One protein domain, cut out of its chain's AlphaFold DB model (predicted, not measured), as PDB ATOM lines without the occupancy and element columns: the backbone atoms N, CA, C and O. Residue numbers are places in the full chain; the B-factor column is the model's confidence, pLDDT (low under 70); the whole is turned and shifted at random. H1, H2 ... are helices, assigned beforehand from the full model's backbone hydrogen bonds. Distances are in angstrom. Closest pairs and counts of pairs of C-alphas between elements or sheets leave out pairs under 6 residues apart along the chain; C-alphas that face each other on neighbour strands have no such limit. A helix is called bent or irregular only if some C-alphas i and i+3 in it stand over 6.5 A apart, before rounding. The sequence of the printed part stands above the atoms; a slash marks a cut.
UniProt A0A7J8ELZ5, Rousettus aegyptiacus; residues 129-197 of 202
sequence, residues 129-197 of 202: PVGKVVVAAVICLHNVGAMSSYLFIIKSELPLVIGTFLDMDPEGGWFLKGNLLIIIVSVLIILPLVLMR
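This is residues 129 to 197 of the 202 residues of a protein of Rousettus aegyptiacus (UniProt A0A7J8ELZ5). Two helices make a V with unequal arms: the long H1 and the shorter, kinked H3 come together where H1 ends and H3 begins, and they spread from there toward the first and last printed residues. Short H2 carries on beyond the end of H1 in much the same direction, and a long loop at the far end folds the chain back to the start of H3. Residues 129 to 150 and 191 to 197 stick out from the small body at the point of the V. The printed part has 69 residues with three named helices, in the order H1, H2, H3, and no named strand, and its class is all helix. It is only just extended, close to loose, with a radius of gyration of the C-alphas of 16.9 A and spans of 57 by 24 by 16 A.

Start at Pro 129 and go along H1, residues 129 to 156; its residues 129 to 150 stand free. A tight link of one residue, Glu 157, leads to H2, residues 158 to 166, and H1 and H2 meet only through their link. Look next at H3, residues 178 to 195, which touches H1 through its residues 178 to 182 alone and residues 151 to 156 of H1. The closest C-alphas of H1 and H3 are those of Lys 155 and Gly 178, 4.5 A apart. The two helices run opposite ways at a steep tilt of 48 degrees. H2 and H3 only just touch, with 3 pairs of C-alphas within 8 A, and H3 does so with residues 178 to 181 alone. Their closest C-alphas are those of Pro 159 and Gly 178, 6.0 A apart, and their lines are about perpendicular at 71 degrees, only just past steep. In H1 and H2 every O i to N i+4 pair is within hydrogen-bond range; in H3 it is 11 of 14.

Find C-alpha 129 at (28.898, 33.684, -38.889); from there H1 runs 40.7 A to C-alpha 156 at (4.192, 28.466, -6.942). H2 covers 12.3 A from C-alpha 158 to C-alpha 166. Find C-alpha 178 at (1.174, 23.007, -7.504); from there H3 runs 23.8 A to C-alpha 195 at (-0.785, 22.536, -31.187), with a kink of 33 degrees near residue 185. H3 is neither bent nor irregular, but only just: C-alphas 188 and 191 are 6.4 A apart.

The two C-alphas farthest apart are those of Pro 129 and Asp 169, at 57.3 A. Without the stretches that stand free, the body has 40 residues and spans 28 by 17 by 13 A. The printed part has no cut, and the link from H2 to H3 is long, with 11 residues. The mean pLDDT of the printed part is 80.6; look for values under 70 at residues 167 to 178 and at residue 197.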
ATOM      1  N   PRO A 129      29.798  34.829 -39.056       90.94
ATOM      2  CA  PRO A 129      28.898  33.684 -38.889       90.94
ATOM      3  C   PRO A 129      28.854  33.134 -37.456       90.94
ATOM      4  O   PRO A 129      27.813  32.637 -37.035       90.94
ATOM      5  N   VAL A 130      29.935  33.267 -36.681       94.12
ATOM      6  CA  VAL A 130      29.956  32.863 -35.265       94.12
ATOM      7  C   VAL A 130      29.013  33.740 -34.439       94.12
ATOM      8  O   VAL A 130      28.220  33.222 -33.658       94.12
ATOM      9  N   GLY A 131      29.020  35.058 -34.673       91.88
ATOM     10  CA  GLY A 131      28.112  35.995 -34.009       91.88
ATOM     11  C   GLY A 131      26.642  35.664 -34.217       91.88
ATOM     12  O   GLY A 131      25.849  35.761 -33.286       91.88
ATOM     13  N   LYS A 132      26.292  35.212 -35.424       91.75
ATOM     14  CA  LYS A 132      24.944  34.746 -35.764       91.75
ATOM     15  C   LYS A 132      24.480  33.631 -34.823       91.75
ATOM     16  O   LYS A 132      23.420  33.731 -34.212       91.75
ATOM     17  N   VAL A 133      25.302  32.588 -34.691       95.06
ATOM     18  CA  VAL A 133      24.994  31.405 -33.875       95.06
ATOM     19  C   VAL A 133      24.955  31.763 -32.392       95.06
ATOM     20  O   VAL A 133      24.038  31.339 -31.697       95.06
ATOM     21  N   VAL A 134      25.896  32.581 -31.914       96.25
ATOM     22  CA  VAL A 134      25.926  33.033 -30.514       96.25
ATOM     23  C   VAL A 134      24.664  33.820 -30.169       96.25
ATOM     24  O   VAL A 134      24.018  33.522 -29.168       96.25
ATOM     25  N   VAL A 135      24.266  34.779 -31.007       94.50
ATOM     26  CA  VAL A 135      23.045  35.561 -30.773       94.50
ATOM     27  C   VAL A 135      21.802  34.669 -30.811       94.50
ATOM     28  O   VAL A 135      20.960  34.774 -29.922       94.50
ATOM     29  N   ALA A 136      21.702  33.750 -31.775       92.81
ATOM     30  CA  ALA A 136      20.598  32.794 -31.837       92.81
ATOM     31  C   ALA A 136      20.530  31.901 -30.583       92.81
ATOM     32  O   ALA A 136      19.450  31.696 -30.028       92.81
ATOM     33  N   ALA A 137      21.677  31.423 -30.089       96.19
ATOM     34  CA  ALA A 137      21.758  30.627 -28.868       96.19
ATOM     35  C   ALA A 137      21.332  31.428 -27.630       96.19
ATOM     36  O   ALA A 137      20.542  30.934 -26.830       96.19
ATOM     37  N   VAL A 138      21.788  32.678 -27.492       95.81
ATOM     38  CA  VAL A 138      21.392  33.567 -26.386       95.81
ATOM     39  C   VAL A 138      19.888  33.843 -26.409       95.81
ATOM     40  O   VAL A 138      19.241  33.747 -25.370       95.81
ATOM     41  N   ILE A 139      19.310  34.123 -27.581       93.56
ATOM     42  CA  ILE A 139      17.860  34.330 -27.727       93.56
ATOM     43  C   ILE A 139      17.093  33.055 -27.359       93.56
ATOM     44  O   ILE A 139      16.084  33.120 -26.660       93.56
ATOM     45  N   CYS A 140      17.574  31.888 -27.792       93.81
ATOM     46  CA  CYS A 140      16.962  30.608 -27.449       93.81
ATOM     47  C   CYS A 140      16.988  30.361 -25.933       93.81
ATOM     48  O   CYS A 140      15.943  30.081 -25.345       93.81
ATOM     49  N   LEU A 141      18.145  30.548 -25.289       95.31
ATOM     50  CA  LEU A 141      18.294  30.427 -23.838       95.31
ATOM     51  C   LEU A 141      17.396  31.417 -23.087       95.31
ATOM     52  O   LEU A 141      16.758  31.032 -22.109       95.31
ATOM     53  N   HIS A 142      17.296  32.660 -23.562       90.62
ATOM     54  CA  HIS A 142      16.407  33.666 -22.984       90.62
ATOM     55  C   HIS A 142      14.937  33.238 -23.065       90.62
ATOM     56  O   HIS A 142      14.236  33.286 -22.057       90.62
ATOM     57  N   ASN A 143      14.481  32.753 -24.223       91.62
ATOM     58  CA  ASN A 143      13.105  32.288 -24.400       91.62
ATOM     59  C   ASN A 143      12.796  31.061 -23.533       91.62
ATOM     60  O   ASN A 143      11.748  31.019 -22.893       91.62
ATOM     61  N   VAL A 144      13.705  30.081 -23.462       91.62
ATOM     62  CA  VAL A 144      13.548  28.913 -22.576       91.62
ATOM     63  C   VAL A 144      13.482  29.359 -21.115       91.62
ATOM     64  O   VAL A 144      12.590  28.926 -20.386       91.62
ATOM     65  N   GLY A 145      14.364  30.273 -20.704       91.38
ATOM     66  CA  GLY A 145      14.360  30.876 -19.373       91.38
ATOM     67  C   GLY A 145      13.037  31.575 -19.057       91.38
ATOM     68  O   GLY A 145      12.402  31.261 -18.050       91.38
ATOM     69  N   ALA A 146      12.566  32.447 -19.949       89.44
ATOM     70  CA  ALA A 146      11.302  33.161 -19.798       89.44
ATOM     71  C   ALA A 146      10.117  32.190 -19.670       89.44
ATOM     72  O   ALA A 146       9.372  32.259 -18.692       89.44
ATOM     73  N   MET A 147       9.993  31.215 -20.577       89.25
ATOM     74  CA  MET A 147       8.931  30.202 -20.507       89.25
ATOM     75  C   MET A 147       9.009  29.379 -19.216       89.25
ATOM     76  O   MET A 147       7.988  29.151 -18.569       89.25
ATOM     77  N   SER A 148      10.215  28.992 -18.785       89.62
ATOM     78  CA  SER A 148      10.408  28.258 -17.529       89.62
ATOM     79  C   SER A 148      10.006  29.078 -16.298       89.62
ATOM     80  O   SER A 148       9.370  28.537 -15.394       89.62
ATOM     81  N   SER A 149      10.280  30.388 -16.278       90.62
ATOM     82  CA  SER A 149       9.856  31.255 -15.175       90.62
ATOM     83  C   SER A 149       8.338  31.411 -15.107       90.62
ATOM     84  O   SER A 149       7.782  31.397 -14.013       90.62
ATOM     85  N   TYR A 150       7.646  31.480 -16.248       88.88
ATOM     86  CA  TYR A 150       6.183  31.533 -16.255       88.88
ATOM     87  C   TYR A 150       5.569  30.237 -15.723       88.88
ATOM     88  O   TYR A 150       4.644  30.278 -14.914       88.88
ATOM     89  N   LEU A 151       6.123  29.086 -16.111       86.12
ATOM     90  CA  LEU A 151       5.711  27.790 -15.570       86.12
ATOM     91  C   LEU A 151       5.957  27.688 -14.059       86.12
ATOM     92  O   LEU A 151       5.113  27.161 -13.334       86.12
ATOM     93  N   PHE A 152       7.084  28.214 -13.572       85.88
ATOM     94  CA  PHE A 152       7.382  28.253 -12.142       85.88
ATOM     95  C   PHE A 152       6.350  29.081 -11.366       85.88
ATOM     96  O   PHE A 152       5.811  28.577 -10.385       85.88
ATOM     97  N   ILE A 153       5.999  30.279 -11.847       86.69
ATOM     98  CA  ILE A 153       4.974  31.133 -11.221       86.69
ATOM     99  C   ILE A 153       3.619  30.429 -11.157       86.69
ATOM    100  O   ILE A 153       2.952  30.459 -10.128       86.69
ATOM    101  N   ILE A 154       3.207  29.759 -12.237       83.81
ATOM    102  CA  ILE A 154       1.951  28.993 -12.260       83.81
ATOM    103  C   ILE A 154       1.960  27.895 -11.188       83.81
ATOM    104  O   ILE A 154       0.940  27.623 -10.561       83.81
ATOM    105  N   LYS A 155       3.111  27.260 -10.966       82.75
ATOM    106  CA  LYS A 155       3.261  26.221  -9.948       82.75
ATOM    107  C   LYS A 155       3.311  26.782  -8.522       82.75
ATOM    108  O   LYS A 155       2.789  26.110  -7.633       82.75
ATOM    109  N   SER A 156       3.963  27.922  -8.289       81.75
ATOM    110  CA  SER A 156       4.192  28.466  -6.942       81.75
ATOM    111  C   SER A 156       3.088  29.414  -6.474       81.75
ATOM    112  O   SER A 156       2.587  29.254  -5.367       81.75
ATOM    113  N   GLU A 157       2.664  30.353  -7.319       85.69
ATOM    114  CA  GLU A 157       1.777  31.454  -6.922       85.69
ATOM    115  C   GLU A 157       0.300  31.135  -7.154       85.69
ATOM    116  O   GLU A 157      -0.560  31.492  -6.355       85.69
ATOM    117  N   LEU A 158      -0.023  30.438  -8.246       81.00
ATOM    118  CA  LEU A 158      -1.412  30.181  -8.641       81.00
ATOM    119  C   LEU A 158      -2.208  29.374  -7.584       81.00
ATOM    120  O   LEU A 158      -3.348  29.751  -7.305       81.00
ATOM    121  N   PRO A 159      -1.650  28.329  -6.930       80.19
ATOM    122  CA  PRO A 159      -2.350  27.631  -5.849       80.19
ATOM    123  C   PRO A 159      -2.658  28.542  -4.657       80.19
ATOM    124  O   PRO A 159      -3.737  28.435  -4.076       80.19
ATOM    125  N   LEU A 160      -1.735  29.450  -4.319       80.94
ATOM    126  CA  LEU A 160      -1.904  30.401  -3.223       80.94
ATOM    127  C   LEU A 160      -3.021  31.399  -3.545       80.94
ATOM    128  O   LEU A 160      -3.914  31.608  -2.730       80.94
ATOM    129  N   VAL A 161      -3.027  31.940  -4.766       83.81
ATOM    130  CA  VAL A 161      -4.086  32.843  -5.237       83.81
ATOM    131  C   VAL A 161      -5.447  32.142  -5.191       83.81
ATOM    132  O   VAL A 161      -6.371  32.660  -4.571       83.81
ATOM    133  N   ILE A 162      -5.582  30.937  -5.755       78.62
ATOM    134  CA  ILE A 162      -6.852  30.186  -5.726       78.62
ATOM    135  C   ILE A 162      -7.299  29.890  -4.288       78.62
ATOM    136  O   ILE A 162      -8.478  30.063  -3.981       78.62
ATOM    137  N   GLY A 163      -6.378  29.477  -3.412       74.25
ATOM    138  CA  GLY A 163      -6.678  29.204  -2.004       74.25
ATOM    139  C   GLY A 163      -7.233  30.432  -1.283       74.25
ATOM    140  O   GLY A 163      -8.261  30.335  -0.619       74.25
ATOM    141  N   THR A 164      -6.626  31.605  -1.498       81.38
ATOM    142  CA  THR A 164      -7.114  32.869  -0.918       81.38
ATOM    143  C   THR A 164      -8.463  33.321  -1.481       81.38
ATOM    144  O   THR A 164      -9.260  33.899  -0.752       81.38
ATOM    145  N   PHE A 165      -8.753  33.052  -2.758       82.06
ATOM    146  CA  PHE A 165     -10.034  33.423  -3.371       82.06
ATOM    147  C   PHE A 165     -11.199  32.506  -2.967       82.06
ATOM    148  O   PHE A 165     -12.345  32.949  -3.007       82.06
ATOM    149  N   LEU A 166     -10.929  31.242  -2.622       77.50
ATOM    150  CA  LEU A 166     -11.953  30.244  -2.283       77.50
ATOM    151  C   LEU A 166     -12.157  30.039  -0.770       77.50
ATOM    152  O   LEU A 166     -13.006  29.230  -0.406       77.50
ATOM    153  N   ASP A 167     -11.401  30.745   0.081       68.81
ATOM    154  CA  ASP A 167     -11.453  30.661   1.554       68.81
ATOM    155  C   ASP A 167     -11.411  29.209   2.084       68.81
ATOM    156  O   ASP A 167     -12.083  28.838   3.043       68.81
ATOM    157  N   MET A 168     -10.647  28.346   1.403       62.50
ATOM    158  CA  MET A 168     -10.488  26.932   1.753       62.50
ATOM    159  C   MET A 168      -9.138  26.676   2.422       62.50
ATOM    160  O   MET A 168      -8.109  27.181   1.972       62.50
ATOM    161  N   ASP A 169      -9.144  25.822   3.452       60.84
ATOM    162  CA  ASP A 169      -7.938  25.374   4.151       60.84
ATOM    163  C   ASP A 169      -6.902  24.790   3.164       60.84
ATOM    164  O   ASP A 169      -7.258  23.952   2.318       60.84
ATOM    165  N   PRO A 170      -5.610  25.161   3.277       56.62
ATOM    166  CA  PRO A 170      -4.541  24.724   2.376       56.62
ATOM    167  C   PRO A 170      -4.308  23.200   2.337       56.62
ATOM    168  O   PRO A 170      -3.557  22.718   1.486       56.62
ATOM    169  N   GLU A 171      -4.969  22.425   3.202       55.69
ATOM    170  CA  GLU A 171      -4.853  20.965   3.276       55.69
ATOM    171  C   GLU A 171      -5.942  20.186   2.501       55.69
ATOM    172  O   GLU A 171      -5.802  18.979   2.294       55.69
ATOM    173  N   GLY A 172      -7.015  20.832   2.023       53.88
ATOM    174  CA  GLY A 172      -8.236  20.117   1.605       53.88
ATOM    175  C   GLY A 172      -8.333  19.645   0.144       53.88
ATOM    176  O   GLY A 172      -9.138  18.766  -0.166       53.88
ATOM    177  N   GLY A 173      -7.555  20.204  -0.788       58.75
ATOM    178  CA  GLY A 173      -7.806  20.028  -2.224       58.75
ATOM    179  C   GLY A 173      -6.641  19.425  -3.005       58.75
ATOM    180  O   GLY A 173      -5.555  19.994  -3.059       58.75
ATOM    181  N   TRP A 174      -6.880  18.334  -3.740       62.09
ATOM    182  CA  TRP A 174      -5.925  17.791  -4.724       62.09
ATOM    183  C   TRP A 174      -5.471  18.827  -5.773       62.09
ATOM    184  O   TRP A 174      -4.366  18.709  -6.305       62.09
ATOM    185  N   PHE A 175      -6.293  19.854  -6.010       61.41
ATOM    186  CA  PHE A 175      -6.036  20.989  -6.897       61.41
ATOM    187  C   PHE A 175      -5.034  22.023  -6.353       61.41
ATOM    188  O   PHE A 175      -4.433  22.738  -7.149       61.41
ATOM    189  N   LEU A 176      -4.809  22.097  -5.032       61.16
ATOM    190  CA  LEU A 176      -3.814  23.008  -4.436       61.16
ATOM    191  C   LEU A 176      -2.383  22.460  -4.547       61.16
ATOM    192  O   LEU A 176      -1.408  23.172  -4.305       61.16
ATOM    193  N   LYS A 177      -2.215  21.199  -4.965       69.75
ATOM    194  CA  LYS A 177      -0.891  20.650  -5.265       69.75
ATOM    195  C   LYS A 177      -0.364  21.327  -6.530       69.75
ATOM    196  O   LYS A 177      -0.749  20.950  -7.635       69.75
ATOM    197  N   GLY A 178       0.574  22.264  -6.383       67.06
ATOM    198  CA  GLY A 178       1.174  23.007  -7.504       67.06
ATOM    199  C   GLY A 178       1.716  22.121  -8.637       67.06
ATOM    200  O   GLY A 178       1.649  22.500  -9.802       67.06
ATOM    201  N   ASN A 179       2.168  20.895  -8.327       73.75
ATOM    202  CA  ASN A 179       2.587  19.898  -9.324       73.75
ATOM    203  C   ASN A 179       1.436  19.348 -10.180       73.75
ATOM    204  O   ASN A 179       1.648  18.997 -11.332       73.75
ATOM    205  N   LEU A 180       0.233  19.235  -9.629       74.44
ATOM    206  CA  LEU A 180      -0.929  18.745 -10.358       74.44
ATOM    207  C   LEU A 180      -1.619  19.897 -11.100       74.44
ATOM    208  O   LEU A 180      -2.019  19.734 -12.249       74.44
ATOM    209  N   LEU A 181      -1.642  21.088 -10.496       72.56
ATOM    210  CA  LEU A 181      -2.132  22.308 -11.132       72.56
ATOM    211  C   LEU A 181      -1.332  22.659 -12.396       72.56
ATOM    212  O   LEU A 181      -1.925  22.929 -13.438       72.56
ATOM    213  N   ILE A 182       0.003  22.576 -12.348       78.56
ATOM    214  CA  ILE A 182       0.833  22.810 -13.539       78.56
ATOM    215  C   ILE A 182       0.569  21.770 -14.637       78.56
ATOM    216  O   ILE A 182       0.574  22.133 -15.811       78.56
ATOM    217  N   ILE A 183       0.285  20.505 -14.290       79.88
ATOM    218  CA  ILE A 183      -0.082  19.464 -15.266       79.88
ATOM    219  C   ILE A 183      -1.425  19.806 -15.922       79.88
ATOM    220  O   ILE A 183      -1.521  19.780 -17.148       79.88
ATOM    221  N   ILE A 184      -2.435  20.191 -15.137       80.69
ATOM    222  CA  ILE A 184      -3.753  20.594 -15.651       80.69
ATOM    223  C   ILE A 184      -3.629  21.805 -16.579       80.69
ATOM    224  O   ILE A 184      -4.104  21.758 -17.711       80.69
ATOM    225  N   VAL A 185      -2.962  22.874 -16.134       79.81
ATOM    226  CA  VAL A 185      -2.766  24.097 -16.931       79.81
ATOM    227  C   VAL A 185      -1.968  23.799 -18.202       79.81
ATOM    228  O   VAL A 185      -2.308  24.289 -19.281       79.81
ATOM    229  N   SER A 186      -0.949  22.942 -18.114       80.50
ATOM    230  CA  SER A 186      -0.160  22.549 -19.283       80.50
ATOM    231  C   SER A 186      -0.990  21.772 -20.302       80.50
ATOM    232  O   SER A 186      -0.898  22.061 -21.489       80.50
ATOM    233  N   VAL A 187      -1.824  20.825 -19.873       83.81
ATOM    234  CA  VAL A 187      -2.638  19.997 -20.782       83.81
ATOM    235  C   VAL A 187      -3.839  20.765 -21.344       83.81
ATOM    236  O   VAL A 187      -4.167  20.595 -22.515       83.81
ATOM    237  N   LEU A 188      -4.492  21.610 -20.544       83.00
ATOM    238  CA  LEU A 188      -5.717  22.309 -20.951       83.00
ATOM    239  C   LEU A 188      -5.471  23.636 -21.671       83.00
ATOM    240  O   LEU A 188      -6.332  24.065 -22.432       83.00
ATOM    241  N   ILE A 189      -4.334  24.297 -21.432       81.06
ATOM    242  CA  ILE A 189      -4.043  25.621 -22.000       81.06
ATOM    243  C   ILE A 189      -2.809  25.557 -22.894       81.06
ATOM    244  O   ILE A 189      -2.894  25.846 -24.083       81.06
ATOM    245  N   ILE A 190      -1.661  25.135 -22.366       82.56
ATOM    246  CA  ILE A 190      -0.393  25.224 -23.110       82.56
ATOM    247  C   ILE A 190      -0.380  24.260 -24.304       82.56
ATOM    248  O   ILE A 190      -0.039  24.656 -25.414       82.56
ATOM    249  N   LEU A 191      -0.795  23.012 -24.104       81.50
ATOM    250  CA  LEU A 191      -0.825  21.977 -25.132       81.50
ATOM    251  C   LEU A 191      -1.724  22.342 -26.329       81.50
ATOM    252  O   LEU A 191      -1.231  22.255 -27.456       81.50
ATOM    253  N   PRO A 192      -2.989  22.785 -26.156       82.69
ATOM    254  CA  PRO A 192      -3.792  23.224 -27.294       82.69
ATOM    255  C   PRO A 192      -3.218  24.478 -27.959       82.69
ATOM    256  O   PRO A 192      -3.217  24.541 -29.187       82.69
ATOM    257  N   LEU A 193      -2.664  25.431 -27.196       78.62
ATOM    258  CA  LEU A 193      -2.037  26.632 -27.761       78.62
ATOM    259  C   LEU A 193      -0.811  26.297 -28.627       78.62
ATOM    260  O   LEU A 193      -0.660  26.849 -29.713       78.62
ATOM    261  N   VAL A 194       0.043  25.370 -28.183       78.75
ATOM    262  CA  VAL A 194       1.235  24.933 -28.933       78.75
ATOM    263  C   VAL A 194       0.855  24.063 -30.141       78.75
ATOM    264  O   VAL A 194       1.566  24.052 -31.147       78.75
ATOM    265  N   LEU A 195      -0.279  23.356 -30.082       75.38
ATOM    266  CA  LEU A 195      -0.785  22.536 -31.187       75.38
ATOM    267  C   LEU A 195      -1.474  23.366 -32.290       75.38
ATOM    268  O   LEU A 195      -1.626  22.874 -33.415       75.38
ATOM    269  N   MET A 196      -1.846  24.627 -32.031       70.81
ATOM    270  CA  MET A 196      -2.366  25.537 -33.059       70.81
ATOM    271  C   MET A 196      -1.257  25.935 -34.051       70.81
ATOM    272  O   MET A 196      -0.546  26.921 -33.889       70.81
ATOM    273  N   ARG A 197      -1.143  25.174 -35.148       56.59
ATOM    274  CA  ARG A 197      -0.137  25.334 -36.222       56.59
ATOM    275  C   ARG A 197      -0.254  26.610 -37.077       56.59
ATOM    276  O   ARG A 197       0.535  26.790 -38.002       56.59
TER     277      ARG A 197